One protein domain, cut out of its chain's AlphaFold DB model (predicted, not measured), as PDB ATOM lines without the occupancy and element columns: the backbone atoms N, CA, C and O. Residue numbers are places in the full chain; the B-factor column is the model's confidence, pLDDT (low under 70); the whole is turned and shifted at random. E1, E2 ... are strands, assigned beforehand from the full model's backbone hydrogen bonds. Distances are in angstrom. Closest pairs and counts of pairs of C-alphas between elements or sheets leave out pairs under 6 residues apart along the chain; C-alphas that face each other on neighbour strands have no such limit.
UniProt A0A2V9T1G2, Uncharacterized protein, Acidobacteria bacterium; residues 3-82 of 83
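This is residues 3 to 82 of the 83 residues of an uncharacterized protein of Acidobacteria bacterium (UniProt A0A2V9T1G2). One sheet folds back on itself into a small, nearly closed barrel, with E4, E5 and E6 across from E2 and the end of E3. Beyond it E1, E2 and E3 run on as a three-stranded strip, and the loop from E2 to E3 makes the far end of a rod. The printed part has 80 residues, no named helix and six named strands, E1 to E6 along the chain, in the antiparallel order E3, E2, E1, E4, E5, E6: class all strand. It is only just loose, close to compact, with a radius of gyration of the C-alphas of 14.3 A and spans of 47, 20 and 19 A.

E1, residues 3 to 16, and E2, residues 19 to 33, form a hairpin at 162 degrees, with N 10 and O 25 2.8 A apart. E2 and E3, residues 42 to 50, form another; N 30 and O 44 are 2.8 A apart. E1, E2 and E3 make a meander, each strand the antiparallel neighbour of the one before, as do E4, residues 59 to 65, E5, residues 68 to 75, and E6, residues 78 to 81. N 13 of E1 and O 64 of E4 are 2.8 A apart, and E1 to E4 form a Greek key, a meander of three whose first strand neighbours the fourth. In the hairpins E4 and E5, then E5 and E6, N 63 and O 70 are 2.8 A apart, as are N 73 and O 80. In this folded sheet, bent into two leaves, E3 and E2 face E4, E5 and E6, with E1 as the hinge. The closest C-alphas of the edge strands E3 and E6, Ile 50 and Tyr 79, are 6.9 A apart.

E1 begins at C-alpha 3, (37.206, 17.607, -10.001), and spans 34.1 A; E2 spans 38.4 A and E3 23.5 A. They bend at residues 6, 26 and 47. E4 spans 19.2 A, E5 21.9 A and E6 9.9 A, to C-alpha 81 at (37.063, 32.505, 8.444).

The C-alphas of Glu 36 and Pro 57, the two farthest apart, are 47.3 A apart. The printed part has no cut, no link is long, and no printed residue is under 70 in pLDDT.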
ATOM      1  N   THR A   3      36.773  16.753 -11.119       84.62
ATOM      2  CA  THR A   3      37.206  17.607 -10.001       84.62
ATOM      3  C   THR A   3      38.088  16.797  -9.069       84.62
ATOM      4  O   THR A   3      37.626  15.808  -8.502       84.62
ATOM      5  N   THR A   4      39.333  17.221  -8.876       88.25
ATOM      6  CA  THR A   4      40.216  16.649  -7.855       88.25
ATOM      7  C   THR A   4      40.191  17.527  -6.614       88.25
ATOM      8  O   THR A   4      40.039  18.747  -6.702       88.25
ATOM      9  N   LYS A   5      40.296  16.899  -5.442       91.81
ATOM     10  CA  LYS A   5      40.434  17.589  -4.162       91.81
ATOM     11  C   LYS A   5      41.676  17.072  -3.467       91.81
ATOM     12  O   LYS A   5      41.805  15.870  -3.256       91.81
ATOM     13  N   GLU A   6      42.559  17.978  -3.101       92.56
ATOM     14  CA  GLU A   6      43.818  17.663  -2.438       92.56
ATOM     15  C   GLU A   6      44.084  18.684  -1.335       92.56
ATOM     16  O   GLU A   6      43.716  19.856  -1.441       92.56
ATOM     17  N   ILE A   7      44.687  18.223  -0.243       91.06
ATOM     18  CA  ILE A   7      45.138  19.104   0.829       91.06
ATOM     19  C   ILE A   7      46.522  19.595   0.434       91.06
ATOM     20  O   ILE A   7      47.444  18.793   0.295       91.06
ATOM     21  N   VAL A   8      46.658  20.906   0.257       90.12
ATOM     22  CA  VAL A   8      47.913  21.536  -0.143       90.12
ATOM     23  C   VAL A   8      48.395  22.487   0.951       90.12
ATOM     24  O   VAL A   8      47.607  23.296   1.456       90.12
ATOM     25  N   PRO A   9      49.680  22.408   1.340       90.38
ATOM     26  CA  PRO A   9      50.294  23.440   2.153       90.38
ATOM     27  C   PRO A   9      50.539  24.672   1.277       90.38
ATOM     28  O   PRO A   9      51.218  24.609   0.253       90.38
ATOM     29  N   LEU A  10      49.973  25.799   1.683       89.94
ATOM     30  CA  LEU A  10      50.147  27.105   1.065       89.94
ATOM     31  C   LEU A  10      50.894  28.021   2.027       89.94
ATOM     32  O   LEU A  10      50.783  27.903   3.245       89.94
ATOM     33  N   HIS A  11      51.632  28.969   1.467       91.62
ATOM     34  CA  HIS A  11      52.232  30.046   2.241       91.62
ATOM     35  C   HIS A  11      51.381  31.295   2.051       91.62
ATOM     36  O   HIS A  11      51.101  31.701   0.920       91.62
ATOM     37  N   GLY A  12      50.947  31.879   3.163       91.00
ATOM     38  CA  GLY A  12      50.155  33.096   3.182       91.00
ATOM     39  C   GLY A  12      50.819  34.186   4.006       91.00
ATOM     40  O   GLY A  12      51.686  33.929   4.840       91.00
ATOM     41  N   THR A  13      50.391  35.421   3.791       92.81
ATOM     42  CA  THR A  13      50.755  36.565   4.622       92.81
ATOM     43  C   THR A  13      49.556  36.946   5.474       92.81
ATOM     44  O   THR A  13      48.516  37.319   4.942       92.81
ATOM     45  N   LEU A  14      49.702  36.855   6.792       91.75
ATOM     46  CA  LEU A  14      48.717  37.314   7.760       91.75
ATOM     47  C   LEU A  14      49.022  38.767   8.137       91.75
ATOM     48  O   LEU A  14      50.145  39.081   8.539       91.75
ATOM     49  N   ARG A  15      48.027  39.644   8.028       92.25
ATOM     50  CA  ARG A  15      48.093  41.068   8.371       92.25
ATOM     51  C   ARG A  15      46.989  41.404   9.369       92.25
ATOM     52  O   ARG A  15      45.850  41.019   9.157       92.25
ATOM     53  N   GLY A  16      47.291  42.133  10.433       88.94
ATOM     54  CA  GLY A  16      46.285  42.619  11.385       88.94
ATOM     55  C   GLY A  16      46.931  43.223  12.624       88.94
ATOM     56  O   GLY A  16      48.089  42.929  12.915       88.94
ATOM     57  N   GLU A  17      46.216  44.110  13.318       85.44
ATOM     58  CA  GLU A  17      46.712  44.796  14.523       85.44
ATOM     59  C   GLU A  17      48.075  45.499  14.326       85.44
ATOM     60  O   GLU A  17      48.940  45.504  15.202       85.44
ATOM     61  N   GLY A  18      48.321  46.043  13.126       85.19
ATOM     62  CA  GLY A  18      49.602  46.670  12.763       85.19
ATOM     63  C   GLY A  18      50.778  45.693  12.611       85.19
ATOM     64  O   GLY A  18      51.916  46.124  12.432       85.19
ATOM     65  N   ARG A  19      50.527  44.382  12.666       87.19
ATOM     66  CA  ARG A  19      51.518  43.318  12.490       87.19
ATOM     67  C   ARG A  19      51.315  42.618  11.149       87.19
ATOM     68  O   ARG A  19      50.194  42.446  10.675       87.19
ATOM     69  N   GLN A  20      52.419  42.177  10.557       91.00
ATOM     70  CA  GLN A  20      52.424  41.343   9.362       91.00
ATOM     71  C   GLN A  20      53.385  40.179   9.571       91.00
ATOM     72  O   GLN A  20      54.511  40.384  10.024       91.00
ATOM     73  N   ARG A  21      52.963  38.970   9.200       89.06
ATOM     74  CA  ARG A  21      53.840  37.800   9.169       89.06
ATOM     75  C   ARG A  21      53.510  36.868   8.018       89.06
ATOM     76  O   ARG A  21      52.375  36.817   7.560       89.06
ATOM     77  N   THR A  22      54.490  36.081   7.605       90.69
ATOM     78  CA  THR A  22      54.255  34.894   6.782       90.69
ATOM     79  C   THR A  22      53.787  33.746   7.669       90.69
ATOM     80  O   THR A  22      54.280  33.592   8.786       90.69
ATOM     81  N   CYS A  23      52.843  32.948   7.187       90.00
ATOM     82  CA  CYS A  23      52.292  31.804   7.900       90.00
ATOM     83  C   CYS A  23      52.005  30.649   6.939       90.00
ATOM     84  O   CYS A  23      51.771  30.849   5.742       90.00
ATOM     85  N   SER A  24      52.018  29.440   7.488       91.06
ATOM     86  CA  SER A  24      51.658  28.228   6.763       91.06
ATOM     87  C   SER A  24      50.151  27.990   6.865       91.06
ATOM     88  O   SER A  24      49.588  27.948   7.962       91.06
ATOM     89  N   VAL A  25      49.497  27.832   5.718       90.25
ATOM     90  CA  VAL A  25      48.053  27.630   5.582       90.25
ATOM     91  C   VAL A  25      47.822  26.269   4.952       90.25
ATOM     92  O   VAL A  25      48.296  25.991   3.857       90.25
ATOM     93  N   GLN A  26      47.064  25.415   5.614       91.50
ATOM     94  CA  GLN A  26      46.593  24.174   5.029       91.50
ATOM     95  C   GLN A  26      45.236  24.436   4.381       91.50
ATOM     96  O   GLN A  26      44.277  24.769   5.074       91.50
ATOM     97  N   ALA A  27      45.152  24.309   3.056       89.94
ATOM     98  CA  ALA A  27      43.911  24.508   2.314       89.94
ATOM     99  C   ALA A  27      43.562  23.267   1.493       89.94
ATOM    100  O   ALA A  27      44.434  22.566   0.981       89.94
ATOM    101  N   THR A  28      42.269  23.002   1.327       91.06
ATOM    102  CA  THR A  28      41.794  22.011   0.358       91.06
ATOM    103  C   THR A  28      41.661  22.685  -1.001       91.06
ATOM    104  O   THR A  28      40.737  23.475  -1.218       91.06
ATOM    105  N   ARG A  29      42.572  22.379  -1.925       90.69
ATOM    106  CA  ARG A  29      42.487  22.822  -3.317       90.69
ATOM    107  C   ARG A  29      41.545  21.899  -4.076       90.69
ATOM    108  O   ARG A  29      41.703  20.683  -4.047       90.69
ATOM    109  N   SER A  30      40.557  22.488  -4.735       90.62
ATOM    110  CA  SER A  30      39.656  21.823  -5.670       90.62
ATOM    111  C   SER A  30      40.000  22.281  -7.082       90.62
ATOM    112  O   SER A  30      39.780  23.446  -7.415       90.62
ATOM    113  N   SER A  31      40.544  21.383  -7.896       90.12
ATOM    114  CA  SER A  31      40.942  21.668  -9.274       90.12
ATOM    115  C   SER A  31      39.962  20.995 -10.233       90.12
ATOM    116  O   SER A  31      39.750  19.785 -10.167       90.12
ATOM    117  N   MET A  32      39.319  21.789 -11.089       89.38
ATOM    118  CA  MET A  32      38.417  21.312 -12.136       89.38
ATOM    119  C   MET A  32      39.176  21.204 -13.451       89.38
ATOM    120  O   MET A  32      39.819  22.165 -13.867       89.38
ATOM    121  N   TYR A  33      39.059  20.059 -14.112       87.69
ATOM    122  CA  TYR A  33      39.678  19.757 -15.397       87.69
ATOM    123  C   TYR A  33      38.595  19.490 -16.440       87.69
ATOM    124  O   TYR A  33      37.595  18.809 -16.163       87.69
ATOM    125  N   GLU A  34      38.805  20.019 -17.641       85.56
ATOM    126  CA  GLU A  34      38.051  19.611 -18.822       85.56
ATOM    127  C   GLU A  34      38.710  18.335 -19.366       85.56
ATOM    128  O   GLU A  34      39.875  18.339 -19.762       85.56
ATOM    129  N   ASP A  35      37.972  17.232 -19.254       78.06
ATOM    130  CA  ASP A  35      38.321  15.881 -19.699       78.06
ATOM    131  C   ASP A  35      39.768  15.432 -19.411       78.06
ATOM    132  O   ASP A  35      40.080  15.112 -18.262       78.06
ATOM    133  N   GLU A  36      40.629  15.391 -20.437       70.44
ATOM    134  CA  GLU A  36      42.009  14.869 -20.391       70.44
ATOM    135  C   GLU A  36      43.085  15.961 -20.227       70.44
ATOM    136  O   GLU A  36      44.279  15.704 -20.390       70.44
ATOM    137  N   SER A  37      42.697  17.202 -19.908       71.56
ATOM    138  CA  SER A  37      43.671  18.274 -19.680       71.56
ATOM    139  C   SER A  37      44.489  18.049 -18.410       71.56
ATOM    140  O   SER A  37      43.962  17.748 -17.342       71.56
ATOM    141  N   THR A  38      45.793  18.307 -18.501       75.81
ATOM    142  CA  THR A  38      46.701  18.356 -17.342       75.81
ATOM    143  C   THR A  38      46.664  19.705 -16.621       75.81
ATOM    144  O   THR A  38      47.163  19.823 -15.500       75.81
ATOM    145  N   VAL A  39      46.051  20.723 -17.236       80.75
ATOM    146  CA  VAL A  39      45.887  22.068 -16.676       80.75
ATOM    147  C   VAL A  39      44.445  22.243 -16.195       80.75
ATOM    148  O   VAL A  39      43.516  22.010 -16.970       80.75
ATOM    149  N   PRO A  40      44.225  22.648 -14.932       83.94
ATOM    150  CA  PRO A  40      42.880  22.879 -14.436       83.94
ATOM    151  C   PRO A  40      42.277  24.143 -15.058       83.94
ATOM    152  O   PRO A  40      42.905  25.199 -15.075       83.94
ATOM    153  N   VAL A  41      41.026  24.046 -15.509       88.50
ATOM    154  CA  VAL A  41      40.239  25.180 -16.018       88.50
ATOM    155  C   VAL A  41      39.744  26.092 -14.896       88.50
ATOM    156  O   VAL A  41      39.512  27.278 -15.112       88.50
ATOM    157  N   ALA A  42      39.606  25.559 -13.679       85.75
ATOM    158  CA  ALA A  42      39.285  26.344 -12.496       85.75
ATOM    159  C   ALA A  42      39.948  25.753 -11.252       85.75
ATOM    160  O   ALA A  42      40.033  24.536 -11.091       85.75
ATOM    161  N   THR A  43      40.390  26.629 -10.350       86.88
ATOM    162  CA  THR A  43      40.909  26.247  -9.035       86.88
ATOM    163  C   THR A  43      40.168  27.018  -7.954       86.88
ATOM    164  O   THR A  43      40.108  28.249  -7.971       86.88
ATOM    165  N   ALA A  44      39.607  26.286  -6.999       87.19
ATOM    166  CA  ALA A  44      38.971  26.829  -5.810       87.19
ATOM    167  C   ALA A  44      39.696  26.327  -4.559       87.19
ATOM    168  O   ALA A  44      40.222  25.217  -4.542       87.19
ATOM    169  N   TYR A  45      39.692  27.131  -3.502       85.31
ATOM    170  CA  TYR A  45      40.216  26.735  -2.199       85.31
ATOM    171  C   TYR A  45      39.076  26.692  -1.191       85.31
ATOM    172  O   TYR A  45      38.151  27.503  -1.235       85.31
ATOM    173  N   SER A  46      39.121  25.722  -0.292       83.62
ATOM    174  CA  SER A  46      38.163  25.571   0.799       83.62
ATOM    175  C   SER A  46      38.885  25.072   2.040       83.62
ATOM    176  O   SER A  46      39.930  24.436   1.918       83.62
ATOM    177  N   ARG A  47      38.308  25.320   3.224       82.19
ATOM    178  CA  ARG A  47      38.852  24.856   4.511       82.19
ATOM    179  C   ARG A  47      40.313  25.295   4.697       82.19
ATOM    180  O   ARG A  47      41.223  24.478   4.625       82.19
ATOM    181  N   CYS A  48      40.503  26.609   4.822       83.38
ATOM    182  CA  CYS A  48      41.814  27.229   4.997       83.38
ATOM    183  C   CYS A  48      42.113  27.349   6.493       83.38
ATOM    184  O   CYS A  48      41.493  28.161   7.177       83.38
ATOM    185  N   ASP A  49      43.059  26.555   6.981       85.81
ATOM    186  CA  ASP A  49      43.465  26.517   8.384       85.81
ATOM    187  C   ASP A  49      44.919  26.984   8.515       85.81
ATOM    188  O   ASP A  49      45.812  26.454   7.854       85.81
ATOM    189  N   ILE A  50      45.185  27.968   9.376       87.75
ATOM    190  CA  ILE A  50      46.561  28.364   9.706       87.75
ATOM    191  C   ILE A  50      47.129  27.315  10.664       87.75
ATOM    192  O   ILE A  50      46.615  27.139  11.766       87.75
ATOM    193  N   VAL A  51      48.180  26.607  10.239       85.44
ATOM    194  CA  VAL A  51      48.833  25.551  11.045       85.44
ATOM    195  C   VAL A  51      49.981  26.084  11.902       85.44
ATOM    196  O   VAL A  51      50.510  25.387  12.764       85.44
ATOM    197  N   ASP A  52      50.368  27.327  11.654       81.88
ATOM    198  CA  ASP A  52      51.463  28.015  12.316       81.88
ATOM    199  C   ASP A  52      51.021  28.512  13.703       81.88
ATOM    200  O   ASP A  52      50.083  29.304  13.807       81.88
ATOM    201  N   GLY A  53      51.688  28.070  14.770       74.00
ATOM    202  CA  GLY A  53      51.415  28.562  16.121       74.00
ATOM    203  C   GLY A  53      51.887  30.006  16.296       74.00
ATOM    204  O   GLY A  53      52.992  30.351  15.877       74.00
ATOM    205  N   ASP A  54      51.075  30.854  16.931       79.75
ATOM    206  CA  ASP A  54      51.458  32.238  17.210       79.75
ATOM    207  C   ASP A  54      50.765  32.860  18.424       79.75
ATOM    208  O   ASP A  54      49.681  32.450  18.847       79.75
ATOM    209  N   ASP A  55      51.401  33.920  18.919       79.12
ATOM    210  CA  ASP A  55      50.971  34.724  20.063       79.12
ATOM    211  C   ASP A  55      50.275  36.030  19.632       79.12
ATOM    212  O   ASP A  55      50.323  37.052  20.314       79.12
ATOM    213  N   PHE A  56      49.659  36.067  18.444       81.88
ATOM    214  CA  PHE A  56      48.883  37.243  18.054       81.88
ATOM    215  C   PHE A  56      47.666  37.400  18.973       81.88
ATOM    216  O   PHE A  56      47.059  36.393  19.357       81.88
ATOM    217  N   PRO A  57      47.279  38.640  19.309       85.38
ATOM    218  CA  PRO A  57      46.091  38.877  20.112       85.38
ATOM    219  C   PRO A  57      44.823  38.421  19.377       85.38
ATOM    220  O   PRO A  57      44.809  38.237  18.156       85.38
ATOM    221  N   GLU A  58      43.738  38.237  20.122       89.50
ATOM    222  CA  GLU A  58      42.416  38.110  19.507       89.50
ATOM    223  C   GLU A  58      42.080  39.387  18.729       89.50
ATOM    224  O   GLU A  58      42.426  40.487  19.156       89.50
ATOM    225  N   GLY A  59      41.438  39.238  17.573       90.12
ATOM    226  CA  GLY A  59      41.192  40.365  16.678       90.12
ATOM    227  C   GLY A  59      40.901  39.944  15.247       90.12
ATOM    228  O   GLY A  59      40.781  38.753  14.945       90.12
ATOM    229  N   ASP A  60      40.785  40.938  14.375       91.69
ATOM    230  CA  ASP A  60      40.545  40.747  12.951       91.69
ATOM    231  C   ASP A  60      41.862  40.757  12.168       91.69
ATOM    232  O   ASP A  60      42.754  41.579  12.387       91.69
ATOM    233  N   TYR A  61      41.963  39.827  11.229       91.50
ATOM    234  CA  TYR A  61      43.142  39.581  10.420       91.50
ATOM    235  C   TYR A  61      42.756  39.400   8.954       91.50
ATOM    236  O   TYR A  61      41.714  38.848   8.623       91.50
ATOM    237  N   GLU A  62      43.628  39.827   8.059       93.12
ATOM    238  CA  GLU A  62      43.571  39.544   6.633       93.12
ATOM    239  C   GLU A  62      44.666  38.530   6.305       93.12
ATOM    240  O   GLU A  62      45.849  38.777   6.537       93.12
ATOM    241  N   LEU A  63      44.274  37.384   5.763       91.19
ATOM    242  CA  LEU A  63      45.181  36.386   5.226       91.19
ATOM    243  C   LEU A  63      45.203  36.487   3.702       91.19
ATOM    244  O   LEU A  63      44.184  36.303   3.042       91.19
ATOM    245  N   GLU A  64      46.381  36.727   3.143       92.56
ATOM    246  CA  GLU A  64      46.623  36.778   1.705       92.56
ATOM    247  C   GLU A  64      47.431  35.546   1.271       92.56
ATOM    248  O   GLU A  64      48.572  35.384   1.697       92.56
ATOM    249  N   PHE A  65      46.868  34.668   0.440       90.12
ATOM    250  CA  PHE A  65      47.554  33.493  -0.120       90.12
ATOM    251  C   PHE A  65      47.106  33.250  -1.560       90.12
ATOM    252  O   PHE A  65      45.939  33.442  -1.882       90.12
ATOM    253  N   ASP A  66      48.022  32.824  -2.433       85.75
ATOM    254  CA  ASP A  66      47.722  32.538  -3.849       85.75
ATOM    255  C   ASP A  66      46.966  33.688  -4.564       85.75
ATOM    256  O   ASP A  66      46.053  33.479  -5.359       85.75
ATOM    257  N   GLY A  67      47.277  34.941  -4.198       84.88
ATOM    258  CA  GLY A  67      46.591  36.141  -4.700       84.88
ATOM    259  C   GLY A  67      45.149  36.332  -4.201       84.88
ATOM    260  O   GLY A  67      44.480  37.279  -4.613       84.88
ATOM    261  N   LYS A  68      44.655  35.465  -3.313       85.50
ATOM    262  CA  LYS A  68      43.356  35.581  -2.647       85.50
ATOM    263  C   LYS A  68      43.519  36.196  -1.268       85.50
ATOM    264  O   LYS A  68      44.464  35.890  -0.551       85.50
ATOM    265  N   LYS A  69      42.551  37.026  -0.891       90.06
ATOM    266  CA  LYS A  69      42.440  37.616   0.441       90.06
ATOM    267  C   LYS A  69      41.259  37.002   1.168       90.06
ATOM    268  O   LYS A  69      40.171  36.914   0.604       90.06
ATOM    269  N   VAL A  70      41.484  36.588   2.404       88.56
ATOM    270  CA  VAL A  70      40.480  36.002   3.285       88.56
ATOM    271  C   VAL A  70      40.517  36.755   4.602       88.56
ATOM    272  O   VAL A  70      41.577  36.903   5.207       88.56
ATOM    273  N   LEU A  71      39.360  37.232   5.048       90.75
ATOM    274  CA  LEU A  71      39.225  37.836   6.363       90.75
ATOM    275  C   LEU A  71      39.072  36.725   7.400       90.75
ATOM    276  O   LEU A  71      38.287  35.790   7.235       90.75
ATOM    277  N   LEU A  72      39.853  36.825   8.461       90.44
ATOM    278  CA  LEU A  72      39.896  35.893   9.568       90.44
ATOM    279  C   LEU A  72      39.660  36.663  10.862       90.44
ATOM    280  O   LEU A  72      40.124  37.787  11.019       90.44
ATOM    281  N   THR A  73      39.030  36.029  11.836       90.88
ATOM    282  CA  THR A  73      38.960  36.539  13.203       90.88
ATOM    283  C   THR A  73      39.634  35.528  14.121       90.88
ATOM    284  O   THR A  73      39.247  34.356  14.151       90.88
ATOM    285  N   LYS A  74      40.662  35.955  14.864       89.50
ATOM    286  CA  LYS A  74      41.304  35.115  15.880       89.50
ATOM    287  C   LYS A  74      40.459  35.134  17.148       89.50
ATOM    288  O   LYS A  74      40.268  36.196  17.738       89.50
ATOM    289  N   LYS A  75      39.979  33.962  17.564       88.12
ATOM    290  CA  LYS A  75      39.197  33.768  18.786       88.12
ATOM    291  C   LYS A  75      39.601  32.471  19.488       88.12
ATOM    292  O   LYS A  75      39.645  31.415  18.861       88.12
ATOM    293  N   GLY A  76      39.915  32.537  20.779       84.69
ATOM    294  CA  GLY A  76      40.336  31.381  21.578       84.69
ATOM    295  C   GLY A  76      41.585  30.680  21.028       84.69
ATOM    296  O   GLY A  76      41.657  29.453  21.037       84.69
ATOM    297  N   GLY A  77      42.532  31.446  20.474       83.62
ATOM    298  CA  GLY A  77      43.762  30.913  19.875       83.62
ATOM    299  C   GLY A  77      43.591  30.274  18.491       83.62
ATOM    300  O   GLY A  77      44.553  29.724  17.965       83.62
ATOM    301  N   ARG A  78      42.397  30.340  17.886       83.75
ATOM    302  CA  ARG A  78      42.122  29.810  16.542       83.75
ATOM    303  C   ARG A  78      41.702  30.917  15.595       83.75
ATOM    304  O   ARG A  78      41.005  31.842  16.001       83.75
ATOM    305  N   TYR A  79      42.081  30.791  14.331       87.06
ATOM    306  CA  TYR A  79      41.624  31.673  13.265       87.06
ATOM    307  C   TYR A  79      40.350  31.112  12.640       87.06
ATOM    308  O   TYR A  79      40.331  29.971  12.186       87.06
ATOM    309  N   LEU A  80      39.285  31.908  12.637       87.00
ATOM    310  CA  LEU A  80      38.002  31.564  12.034       87.00
ATOM    311  C   LEU A  80      37.801  32.408  10.780       87.00
ATOM    312  O   LEU A  80      38.004  33.617  10.828       87.00
ATOM    313  N   ILE A  81      37.399  31.782   9.675       86.25
ATOM    314  CA  ILE A  81      37.063  32.505   8.444       86.25
ATOM    315  C   ILE A  81      35.811  33.342   8.688       86.25
ATOM    316  O   ILE A  81      34.830  32.858   9.253       86.25
ATOM    317  N   ARG A  82      35.869  34.601   8.262       80.38
ATOM    318  CA  ARG A  82      34.761  35.543   8.312       80.38
ATOM    319  C   ARG A  82      34.127  35.585   6.918       80.38
ATOM    320  O   ARG A  82      34.752  36.085   5.985       80.38
TER     321      ARG A  82